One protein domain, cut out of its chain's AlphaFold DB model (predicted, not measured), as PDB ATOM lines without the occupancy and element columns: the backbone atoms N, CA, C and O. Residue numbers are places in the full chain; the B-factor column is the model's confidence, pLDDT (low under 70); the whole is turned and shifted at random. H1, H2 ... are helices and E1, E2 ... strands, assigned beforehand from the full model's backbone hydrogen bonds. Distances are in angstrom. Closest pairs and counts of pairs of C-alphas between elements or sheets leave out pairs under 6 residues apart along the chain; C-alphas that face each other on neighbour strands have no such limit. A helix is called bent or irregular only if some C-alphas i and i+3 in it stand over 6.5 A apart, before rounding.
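AT A GLANCE: This is residues 187 to 250 of the 631 residues of the protein "Hypothetical protein" of Rotaria sordida (UniProt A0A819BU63). Two helices, H2 and H4, run side by side in opposite ways along a small body, while the short helix H3 and a two-strand ribbon of E1 and E2 fill in the other sides and H1 lies across one end. H3 packs on H1, H2 and E2, and the long H4 has a kink on its way past the ribbon to H1. The printed part has 64 residues with four named helices and two named strands, in the order E1, H1, H2, H3, E2, H4; the sheet is E1 - E2, antiparallel, and the class is mostly helix. It is compact, with a radius of gyration of the C-alphas of 10.6 A and spans of 30 by 20 by 20 A.

HOW THE PARTS SIT: Start at E1, residues 187 to 189, which is the antiparallel neighbour of E2, residues 226 to 230: N 188 and O 227 are within hydrogen-bond range at 3.0 A, and so are N 227 and O 188 at 2.9 A. Next find H1, residues 192 to 201; it touches H3, residues 218 to 223, at a steep tilt of 52 degrees, opposite ways, with Ile 195 and Leu 222 as the closest C-alphas at 6.2 A. H2, residues 203 to 213, forms a helical hairpin with H3 at a steep tilt of 40 degrees, opposite ways; their closest C-alphas, of Glu 210 and Ile 218, are 6.4 A apart. H1 and H2 meet only through their link. Beyond H3, look at Asn 221 and Phe 227, whose C-alphas, 5.3 A apart, are the closest of H3 and E2. H4, residues 231 to 247, is close to but not clearly touching H2, at a shallow tilt of 17 degrees, opposite ways, with the C-alphas of Tyr 213 and Val 233 closest at 7.3 A. With residues 244 to 245 alone H4 only just touches H1, with 3 pairs of C-alphas within 8 A, the closest those of Gln 194 and Ala 245 at 6.7 A, and the two are about perpendicular at 88 degrees. H4 and E2 are near each other, with 7 pairs of C-alphas within 10 A, while H3 and H4 are apart. In H1, H2 and H3 every O i to N i+4 pair is within hydrogen-bond range; in H4 it is 10 of 13.

IN THESE COORDINATES: Find C-alpha 187 at (-52.088, -38.310, 5.168), where E1 begins. H1 covers 14.3 A from C-alpha 192 to 201, and H2 15.4 A from C-alpha 203 to 213. H3 follows from Ile 218 to Lys 223, and E2 covers 12.9 A from C-alpha 226 to 230. From C-alpha 231 at (-46.950, -37.807, -3.255), H4 runs 23.1 A to C-alpha 247 at (-57.934, -57.265, 2.457), with a kink of 39 degrees near residue 238; it is neither bent nor irregular, but only just: C-alphas 236 and 239 are 6.2 A apart.

THE WHOLE: The two C-alphas farthest apart, those of Asn 214 and Pro 250, are 31.3 A apart. The printed part has no cut, and the five links between its elements are tight. Mean pLDDT of the printed part is 70.8; look for values under 70 at residues 187 to 189, residue 201 and residues 227 to 250.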
ATOM      1  N   LYS A 187     -51.865 -37.565   3.921       61.22
ATOM      2  CA  LYS A 187     -52.088 -38.310   5.168       61.22
ATOM      3  C   LYS A 187     -53.174 -39.366   4.991       61.22
ATOM      4  O   LYS A 187     -54.358 -39.032   4.962       61.22
ATOM      5  N   LEU A 188     -52.784 -40.636   4.990       64.44
ATOM      6  CA  LEU A 188     -53.713 -41.747   5.192       64.44
ATOM      7  C   LEU A 188     -53.899 -41.976   6.699       64.44
ATOM      8  O   LEU A 188     -52.998 -42.454   7.388       64.44
ATOM      9  N   SER A 189     -55.077 -41.616   7.213       68.94
ATOM     10  CA  SER A 189     -55.486 -41.929   8.587       68.94
ATOM     11  C   SER A 189     -56.012 -43.364   8.648       68.94
ATOM     12  O   SER A 189     -56.887 -43.736   7.864       68.94
ATOM     13  N   LEU A 190     -55.470 -44.173   9.560       73.62
ATOM     14  CA  LEU A 190     -55.822 -45.585   9.712       73.62
ATOM     15  C   LEU A 190     -56.299 -45.873  11.138       73.62
ATOM     16  O   LEU A 190     -55.748 -45.362  12.112       73.62
ATOM     17  N   GLU A 191     -57.298 -46.745  11.278       75.25
ATOM     18  CA  GLU A 191     -57.758 -47.194  12.594       75.25
ATOM     19  C   GLU A 191     -56.629 -47.943  13.333       75.25
ATOM     20  O   GLU A 191     -55.955 -48.783  12.722       75.25
ATOM     21  N   PRO A 192     -56.459 -47.774  14.663       75.88
ATOM     22  CA  PRO A 192     -55.410 -48.456  15.435       75.88
ATOM     23  C   PRO A 192     -55.389 -49.987  15.282       75.88
ATOM     24  O   PRO A 192     -54.353 -50.630  15.454       75.88
ATOM     25  N   LYS A 193     -56.531 -50.591  14.924       70.06
ATOM     26  CA  LYS A 193     -56.649 -52.025  14.613       70.06
ATOM     27  C   LYS A 193     -56.065 -52.392  13.247       70.06
ATOM     28  O   LYS A 193     -55.434 -53.439  13.144       70.06
ATOM     29  N   GLN A 194     -56.257 -51.552  12.227       71.88
ATOM     30  CA  GLN A 194     -55.665 -51.742  10.898       71.88
ATOM     31  C   GLN A 194     -54.145 -51.600  10.982       71.88
ATOM     32  O   GLN A 194     -53.426 -52.467  10.500       71.88
ATOM     33  N   ILE A 195     -53.667 -50.569  11.687       77.44
ATOM     34  CA  ILE A 195     -52.243 -50.338  11.967       77.44
ATOM     35  C   ILE A 195     -51.610 -51.560  12.622       77.44
ATOM     36  O   ILE A 195     -50.638 -52.105  12.099       77.44
ATOM     37  N   LYS A 196     -52.185 -52.039  13.736       77.56
ATOM     38  CA  LYS A 196     -51.661 -53.226  14.413       77.56
ATOM     39  C   LYS A 196     -51.650 -54.446  13.488       77.56
ATOM     40  O   LYS A 196     -50.666 -55.168  13.473       77.56
ATOM     41  N   PHE A 197     -52.702 -54.665  12.702       70.69
ATOM     42  CA  PHE A 197     -52.777 -55.809  11.793       70.69
ATOM     43  C   PHE A 197     -51.720 -55.755  10.674       70.69
ATOM     44  O   PHE A 197     -51.050 -56.753  10.412       70.69
ATOM     45  N   LEU A 198     -51.535 -54.590  10.045       74.88
ATOM     46  CA  LEU A 198     -50.508 -54.369   9.022       74.88
ATOM     47  C   LEU A 198     -49.097 -54.596   9.589       74.88
ATOM     48  O   LEU A 198     -48.273 -55.235   8.941       74.88
ATOM     49  N   LEU A 199     -48.840 -54.140  10.819       81.50
ATOM     50  CA  LEU A 199     -47.558 -54.324  11.506       81.50
ATOM     51  C   LEU A 199     -47.331 -55.754  12.028       81.50
ATOM     52  O   LEU A 199     -46.192 -56.210  12.016       81.50
ATOM     53  N   ASP A 200     -48.374 -56.460  12.471       76.69
ATOM     54  CA  ASP A 200     -48.273 -57.834  12.990       76.69
ATOM     55  C   ASP A 200     -48.134 -58.880  11.860       76.69
ATOM     56  O   ASP A 200     -47.535 -59.933  12.083       76.69
ATOM     57  N   ILE A 201     -48.694 -58.624  10.665       68.88
ATOM     58  CA  ILE A 201     -48.752 -59.607   9.561       68.88
ATOM     59  C   ILE A 201     -47.894 -59.227   8.347       68.88
ATOM     60  O   ILE A 201     -47.218 -60.100   7.809       68.88
ATOM     61  N   TYR A 202     -47.878 -57.958   7.930       75.06
ATOM     62  CA  TYR A 202     -47.226 -57.498   6.691       75.06
ATOM     63  C   TYR A 202     -45.907 -56.742   6.937       75.06
ATOM     64  O   TYR A 202     -45.464 -55.938   6.115       75.06
ATOM     65  N   TYR A 203     -45.256 -56.982   8.081       84.38
ATOM     66  CA  TYR A 203     -44.024 -56.288   8.470       84.38
ATOM     67  C   TYR A 203     -42.895 -56.420   7.437       84.38
ATOM     68  O   TYR A 203     -42.157 -55.466   7.197       84.38
ATOM     69  N   ASN A 204     -42.746 -57.599   6.825       80.62
ATOM     70  CA  ASN A 204     -41.648 -57.877   5.896       80.62
ATOM     71  C   ASN A 204     -41.871 -57.178   4.549       80.62
ATOM     72  O   ASN A 204     -40.935 -56.641   3.964       80.62
ATOM     73  N   GLU A 205     -43.119 -57.148   4.095       78.94
ATOM     74  CA  GLU A 205     -43.593 -56.465   2.899       78.94
ATOM     75  C   GLU A 205     -43.446 -54.944   3.059       78.94
ATOM     76  O   GLU A 205     -42.846 -54.290   2.207       78.94
ATOM     77  N   LEU A 206     -43.870 -54.390   4.202       79.81
ATOM     78  CA  LEU A 206     -43.630 -52.988   4.558       79.81
ATOM     79  C   LEU A 206     -42.127 -52.663   4.615       79.81
ATOM     80  O   LEU A 206     -41.703 -51.626   4.111       79.81
ATOM     81  N   LYS A 207     -41.290 -53.557   5.160       84.94
ATOM     82  CA  LYS A 207     -39.832 -53.348   5.218       84.94
ATOM     83  C   LYS A 207     -39.160 -53.438   3.842       84.94
ATOM     84  O   LYS A 207     -38.184 -52.728   3.583       84.94
ATOM     85  N   ALA A 208     -39.692 -54.271   2.947       80.56
ATOM     86  CA  ALA A 208     -39.285 -54.308   1.548       80.56
ATOM     87  C   ALA A 208     -39.657 -53.003   0.825       80.56
ATOM     88  O   ALA A 208     -38.831 -52.482   0.081       80.56
ATOM     89  N   LEU A 209     -40.833 -52.424   1.096       76.38
ATOM     90  CA  LEU A 209     -41.217 -51.105   0.577       76.38
ATOM     91  C   LEU A 209     -40.273 -49.993   1.064       76.38
ATOM     92  O   LEU A 209     -39.752 -49.255   0.229       76.38
ATOM     93  N   GLU A 210     -39.958 -49.930   2.362       81.75
ATOM     94  CA  GLU A 210     -38.970 -48.968   2.896       81.75
ATOM     95  C   GLU A 210     -37.618 -49.054   2.175       81.75
ATOM     96  O   GLU A 210     -36.996 -48.039   1.858       81.75
ATOM     97  N   THR A 211     -37.174 -50.278   1.877       82.81
ATOM     98  CA  THR A 211     -35.898 -50.538   1.197       82.81
ATOM     99  C   THR A 211     -35.962 -50.188  -0.293       82.81
ATOM    100  O   THR A 211     -35.029 -49.589  -0.820       82.81
ATOM    101  N   ASN A 212     -37.066 -50.512  -0.973       78.00
ATOM    102  CA  ASN A 212     -37.256 -50.256  -2.405       78.00
ATOM    103  C   ASN A 212     -37.403 -48.761  -2.734       78.00
ATOM    104  O   ASN A 212     -36.973 -48.331  -3.804       78.00
ATOM    105  N   TYR A 213     -38.004 -47.979  -1.834       74.75
ATOM    106  CA  TYR A 213     -38.222 -46.538  -2.011       74.75
ATOM    107  C   TYR A 213     -37.214 -45.661  -1.244       74.75
ATOM    108  O   TYR A 213     -37.233 -44.441  -1.398       74.75
ATOM    109  N   ASN A 214     -36.302 -46.273  -0.475       78.25
ATOM    110  CA  ASN A 214     -35.312 -45.602   0.377       78.25
ATOM    111  C   ASN A 214     -35.952 -44.571   1.335       78.25
ATOM    112  O   ASN A 214     -35.454 -43.458   1.516       78.25
ATOM    113  N   ASP A 215     -37.072 -44.967   1.943       76.81
ATOM    114  CA  ASP A 215     -37.820 -44.196   2.936       76.81
ATOM    115  C   ASP A 215     -37.962 -45.048   4.199       76.81
ATOM    116  O   ASP A 215     -38.685 -46.039   4.216       76.81
ATOM    117  N   THR A 216     -37.242 -44.688   5.261       80.56
ATOM    118  CA  THR A 216     -37.246 -45.427   6.533       80.56
ATOM    119  C   THR A 216     -38.366 -44.997   7.481       80.56
ATOM    120  O   THR A 216     -38.348 -45.403   8.641       80.56
ATOM    121  N   THR A 217     -39.287 -44.132   7.042       79.38
ATOM    122  CA  THR A 217     -40.326 -43.555   7.907       79.38
ATOM    123  C   THR A 217     -41.663 -44.285   7.819       79.38
ATOM    124  O   THR A 217     -42.479 -44.140   8.723       79.38
ATOM    125  N   ILE A 218     -41.896 -45.124   6.802       79.81
ATOM    126  CA  ILE A 218     -43.191 -45.793   6.558       79.81
ATOM    127  C   ILE A 218     -43.686 -46.569   7.790       79.81
ATOM    128  O   ILE A 218     -44.821 -46.371   8.227       79.81
ATOM    129  N   ILE A 219     -42.853 -47.431   8.380       84.25
ATOM    130  CA  ILE A 219     -43.223 -48.260   9.539       84.25
ATOM    131  C   ILE A 219     -43.336 -47.418  10.821       84.25
ATOM    132  O   ILE A 219     -44.094 -47.776  11.723       84.25
ATOM    133  N   GLU A 220     -42.594 -46.316  10.933       84.50
ATOM    134  CA  GLU A 220     -42.660 -45.409  12.086       84.50
ATOM    135  C   GLU A 220     -43.919 -44.535  12.049       84.50
ATOM    136  O   GLU A 220     -44.663 -44.493  13.027       84.50
ATOM    137  N   ASN A 221     -44.230 -43.955  10.891       80.12
ATOM    138  CA  ASN A 221     -45.448 -43.196  10.632       80.12
ATOM    139  C   ASN A 221     -46.686 -44.085  10.874       80.12
ATOM    140  O   ASN A 221     -47.544 -43.744  11.693       80.12
ATOM    141  N   LEU A 222     -46.718 -45.299  10.296       82.06
ATOM    142  CA  LEU A 222     -47.802 -46.270  10.514       82.06
ATOM    143  C   LEU A 222     -48.058 -46.565  12.002       82.06
ATOM    144  O   LEU A 222     -49.216 -46.589  12.411       82.06
ATOM    145  N   LYS A 223     -47.016 -46.743  12.830       83.81
ATOM    146  CA  LYS A 223     -47.169 -46.964  14.286       83.81
ATOM    147  C   LYS A 223     -47.861 -45.804  15.008       83.81
ATOM    148  O   LYS A 223     -48.489 -46.038  16.039       83.81
ATOM    149  N   ASN A 224     -47.743 -44.584  14.486       79.56
ATOM    150  CA  ASN A 224     -48.188 -43.353  15.137       79.56
ATOM    151  C   ASN A 224     -49.632 -42.939  14.794       79.56
ATOM    152  O   ASN A 224     -50.127 -41.974  15.372       79.56
ATOM    153  N   GLY A 225     -50.329 -43.654  13.899       73.69
ATOM    154  CA  GLY A 225     -51.715 -43.340  13.503       73.69
ATOM    155  C   GLY A 225     -51.881 -42.810  12.074       73.69
ATOM    156  O   GLY A 225     -52.995 -42.792  11.549       73.69
ATOM    157  N   GLU A 226     -50.788 -42.387  11.440       71.06
ATOM    158  CA  GLU A 226     -50.803 -41.648  10.176       71.06
ATOM    159  C   GLU A 226     -49.774 -42.240   9.211       71.06
ATOM    160  O   GLU A 226     -48.583 -42.212   9.496       71.06
ATOM    161  N   PHE A 227     -50.179 -42.709   8.031       69.06
ATOM    162  CA  PHE A 227     -49.214 -42.897   6.946       69.06
ATOM    163  C   PHE A 227     -49.011 -41.550   6.241       69.06
ATOM    164  O   PHE A 227     -49.860 -41.105   5.466       69.06
ATOM    165  N   THR A 228     -47.891 -40.898   6.548       62.41
ATOM    166  CA  THR A 228     -47.321 -39.786   5.776       62.41
ATOM    167  C   THR A 228     -46.231 -40.303   4.850       62.41
ATOM    168  O   THR A 228     -45.294 -40.961   5.303       62.41
ATOM    169  N   ALA A 229     -46.330 -39.952   3.572       63.97
ATOM    170  CA  ALA A 229     -45.291 -40.135   2.566       63.97
ATOM    171  C   ALA A 229     -45.368 -38.984   1.548       63.97
ATOM    172  O   ALA A 229     -46.396 -38.307   1.451       63.97
ATOM    173  N   SER A 230     -44.308 -38.756   0.764       60.16
ATOM    174  CA  SER A 230     -44.404 -37.791  -0.339       60.16
ATOM    175  C   SER A 230     -45.282 -38.326  -1.471       60.16
ATOM    176  O   SER A 230     -45.294 -39.531  -1.714       60.16
ATOM    177  N   THR A 231     -45.987 -37.444  -2.191       55.94
ATOM    178  CA  THR A 231     -46.950 -37.807  -3.255       55.94
ATOM    179  C   THR A 231     -46.498 -38.928  -4.181       55.94
ATOM    180  O   THR A 231     -47.258 -39.850  -4.403       55.94
ATOM    181  N   TYR A 232     -45.259 -38.934  -4.679       56.16
ATOM    182  CA  TYR A 232     -44.815 -40.004  -5.586       56.16
ATOM    183  C   TYR A 232     -44.704 -41.390  -4.916       56.16
ATOM    184  O   TYR A 232     -44.931 -42.419  -5.554       56.16
ATOM    185  N   VAL A 233     -44.347 -41.422  -3.628       57.66
ATOM    186  CA  VAL A 233     -44.376 -42.643  -2.812       57.66
ATOM    187  C   VAL A 233     -45.829 -42.990  -2.478       57.66
ATOM    188  O   VAL A 233     -46.197 -44.157  -2.551       57.66
ATOM    189  N   HIS A 234     -46.674 -41.989  -2.212       61.34
ATOM    190  CA  HIS A 234     -48.112 -42.158  -2.009       61.34
ATOM    191  C   HIS A 234     -48.798 -42.763  -3.243       61.34
ATOM    192  O   HIS A 234     -49.280 -43.876  -3.147       61.34
ATOM    193  N   ASP A 235     -48.740 -42.151  -4.426       56.38
ATOM    194  CA  ASP A 235     -49.399 -42.610  -5.664       56.38
ATOM    195  C   ASP A 235     -49.053 -44.064  -6.066       56.38
ATOM    196  O   ASP A 235     -49.768 -44.689  -6.853       56.38
ATOM    197  N   ARG A 236     -47.944 -44.613  -5.546       61.09
ATOM    198  CA  ARG A 236     -47.518 -46.009  -5.743       61.09
ATOM    199  C   ARG A 236     -47.828 -46.934  -4.569       61.09
ATOM    200  O   ARG A 236     -48.218 -48.072  -4.806       61.09
ATOM    201  N   ILE A 237     -47.641 -46.478  -3.331       62.00
ATOM    202  CA  ILE A 237     -47.837 -47.293  -2.125       62.00
ATOM    203  C   ILE A 237     -49.277 -47.201  -1.603       62.00
ATOM    204  O   ILE A 237     -49.761 -48.178  -1.054       62.00
ATOM    205  N   GLU A 238     -50.006 -46.104  -1.810       67.88
ATOM    206  CA  GLU A 238     -51.433 -45.972  -1.483       67.88
ATOM    207  C   GLU A 238     -52.268 -47.084  -2.133       67.88
ATOM    208  O   GLU A 238     -52.991 -47.741  -1.392       67.88
ATOM    209  N   PRO A 239     -52.168 -47.394  -3.443       68.56
ATOM    210  CA  PRO A 239     -52.907 -48.518  -4.014       68.56
ATOM    211  C   PRO A 239     -52.586 -49.855  -3.335       68.56
ATOM    212  O   PRO A 239     -53.487 -50.672  -3.141       68.56
ATOM    213  N   GLU A 240     -51.336 -50.079  -2.923       65.44
ATOM    214  CA  GLU A 240     -50.917 -51.296  -2.217       65.44
ATOM    215  C   GLU A 240     -51.384 -51.306  -0.751       65.44
ATOM    216  O   GLU A 240     -51.930 -52.308  -0.303       65.44
ATOM    217  N   ILE A 241     -51.275 -50.193  -0.017       65.50
ATOM    218  CA  ILE A 241     -51.743 -50.038   1.369       65.50
ATOM    219  C   ILE A 241     -53.270 -50.025   1.449       65.50
ATOM    220  O   ILE A 241     -53.805 -50.601   2.386       65.50
ATOM    221  N   ILE A 242     -53.994 -49.461   0.479       64.44
ATOM    222  CA  ILE A 242     -55.458 -49.562   0.377       64.44
ATOM    223  C   ILE A 242     -55.862 -50.988  -0.014       64.44
ATOM    224  O   ILE A 242     -56.810 -51.530   0.556       64.44
ATOM    225  N   THR A 243     -55.132 -51.653  -0.917       63.91
ATOM    226  CA  THR A 243     -55.387 -53.071  -1.229       63.91
ATOM    227  C   THR A 243     -55.168 -53.940   0.010       63.91
ATOM    228  O   THR A 243     -56.049 -54.717   0.369       63.91
ATOM    229  N   LEU A 244     -54.065 -53.753   0.736       61.09
ATOM    230  CA  LEU A 244     -53.804 -54.431   2.004       61.09
ATOM    231  C   LEU A 244     -54.866 -54.070   3.049       61.09
ATOM    232  O   LEU A 244     -55.504 -54.968   3.578       61.09
ATOM    233  N   ALA A 245     -55.150 -52.794   3.305       60.06
ATOM    234  CA  ALA A 245     -56.147 -52.364   4.287       60.06
ATOM    235  C   ALA A 245     -57.570 -52.853   3.958       60.06
ATOM    236  O   ALA A 245     -58.333 -53.126   4.884       60.06
ATOM    237  N   SER A 246     -57.915 -53.016   2.673       58.09
ATOM    238  CA  SER A 246     -59.185 -53.605   2.226       58.09
ATOM    239  C   SER A 246     -59.217 -55.131   2.394       58.09
ATOM    240  O   SER A 246     -60.189 -55.637   2.952       58.09
ATOM    241  N   LEU A 247     -58.135 -55.855   2.068       53.69
ATOM    242  CA  LEU A 247     -57.934 -57.265   2.457       53.69
ATOM    243  C   LEU A 247     -58.007 -57.455   3.985       53.69
ATOM    244  O   LEU A 247     -58.496 -58.470   4.475       53.69
ATOM    245  N   CYS A 248     -57.553 -56.455   4.744       49.41
ATOM    246  CA  CYS A 248     -57.592 -56.421   6.203       49.41
ATOM    247  C   CYS A 248     -58.939 -55.944   6.773       49.41
ATOM    248  O   CYS A 248     -59.045 -55.833   7.997       49.41
ATOM    249  N   THR A 249     -59.958 -55.631   5.956       52.94
ATOM    250  CA  THR A 249     -61.247 -55.182   6.505       52.94
ATOM    251  C   THR A 249     -61.907 -56.304   7.312       52.94
ATOM    252  O   THR A 249     -62.135 -57.400   6.789       52.94
ATOM    253  N   PRO A 250     -62.249 -56.058   8.592       51.28
ATOM    254  CA  PRO A 250     -63.052 -56.987   9.370       51.28
ATOM    255  C   PRO A 250     -64.430 -57.134   8.718       51.28
ATOM    256  O   PRO A 250     -65.259 -56.226   8.799       51.28
TER     257      PRO A 250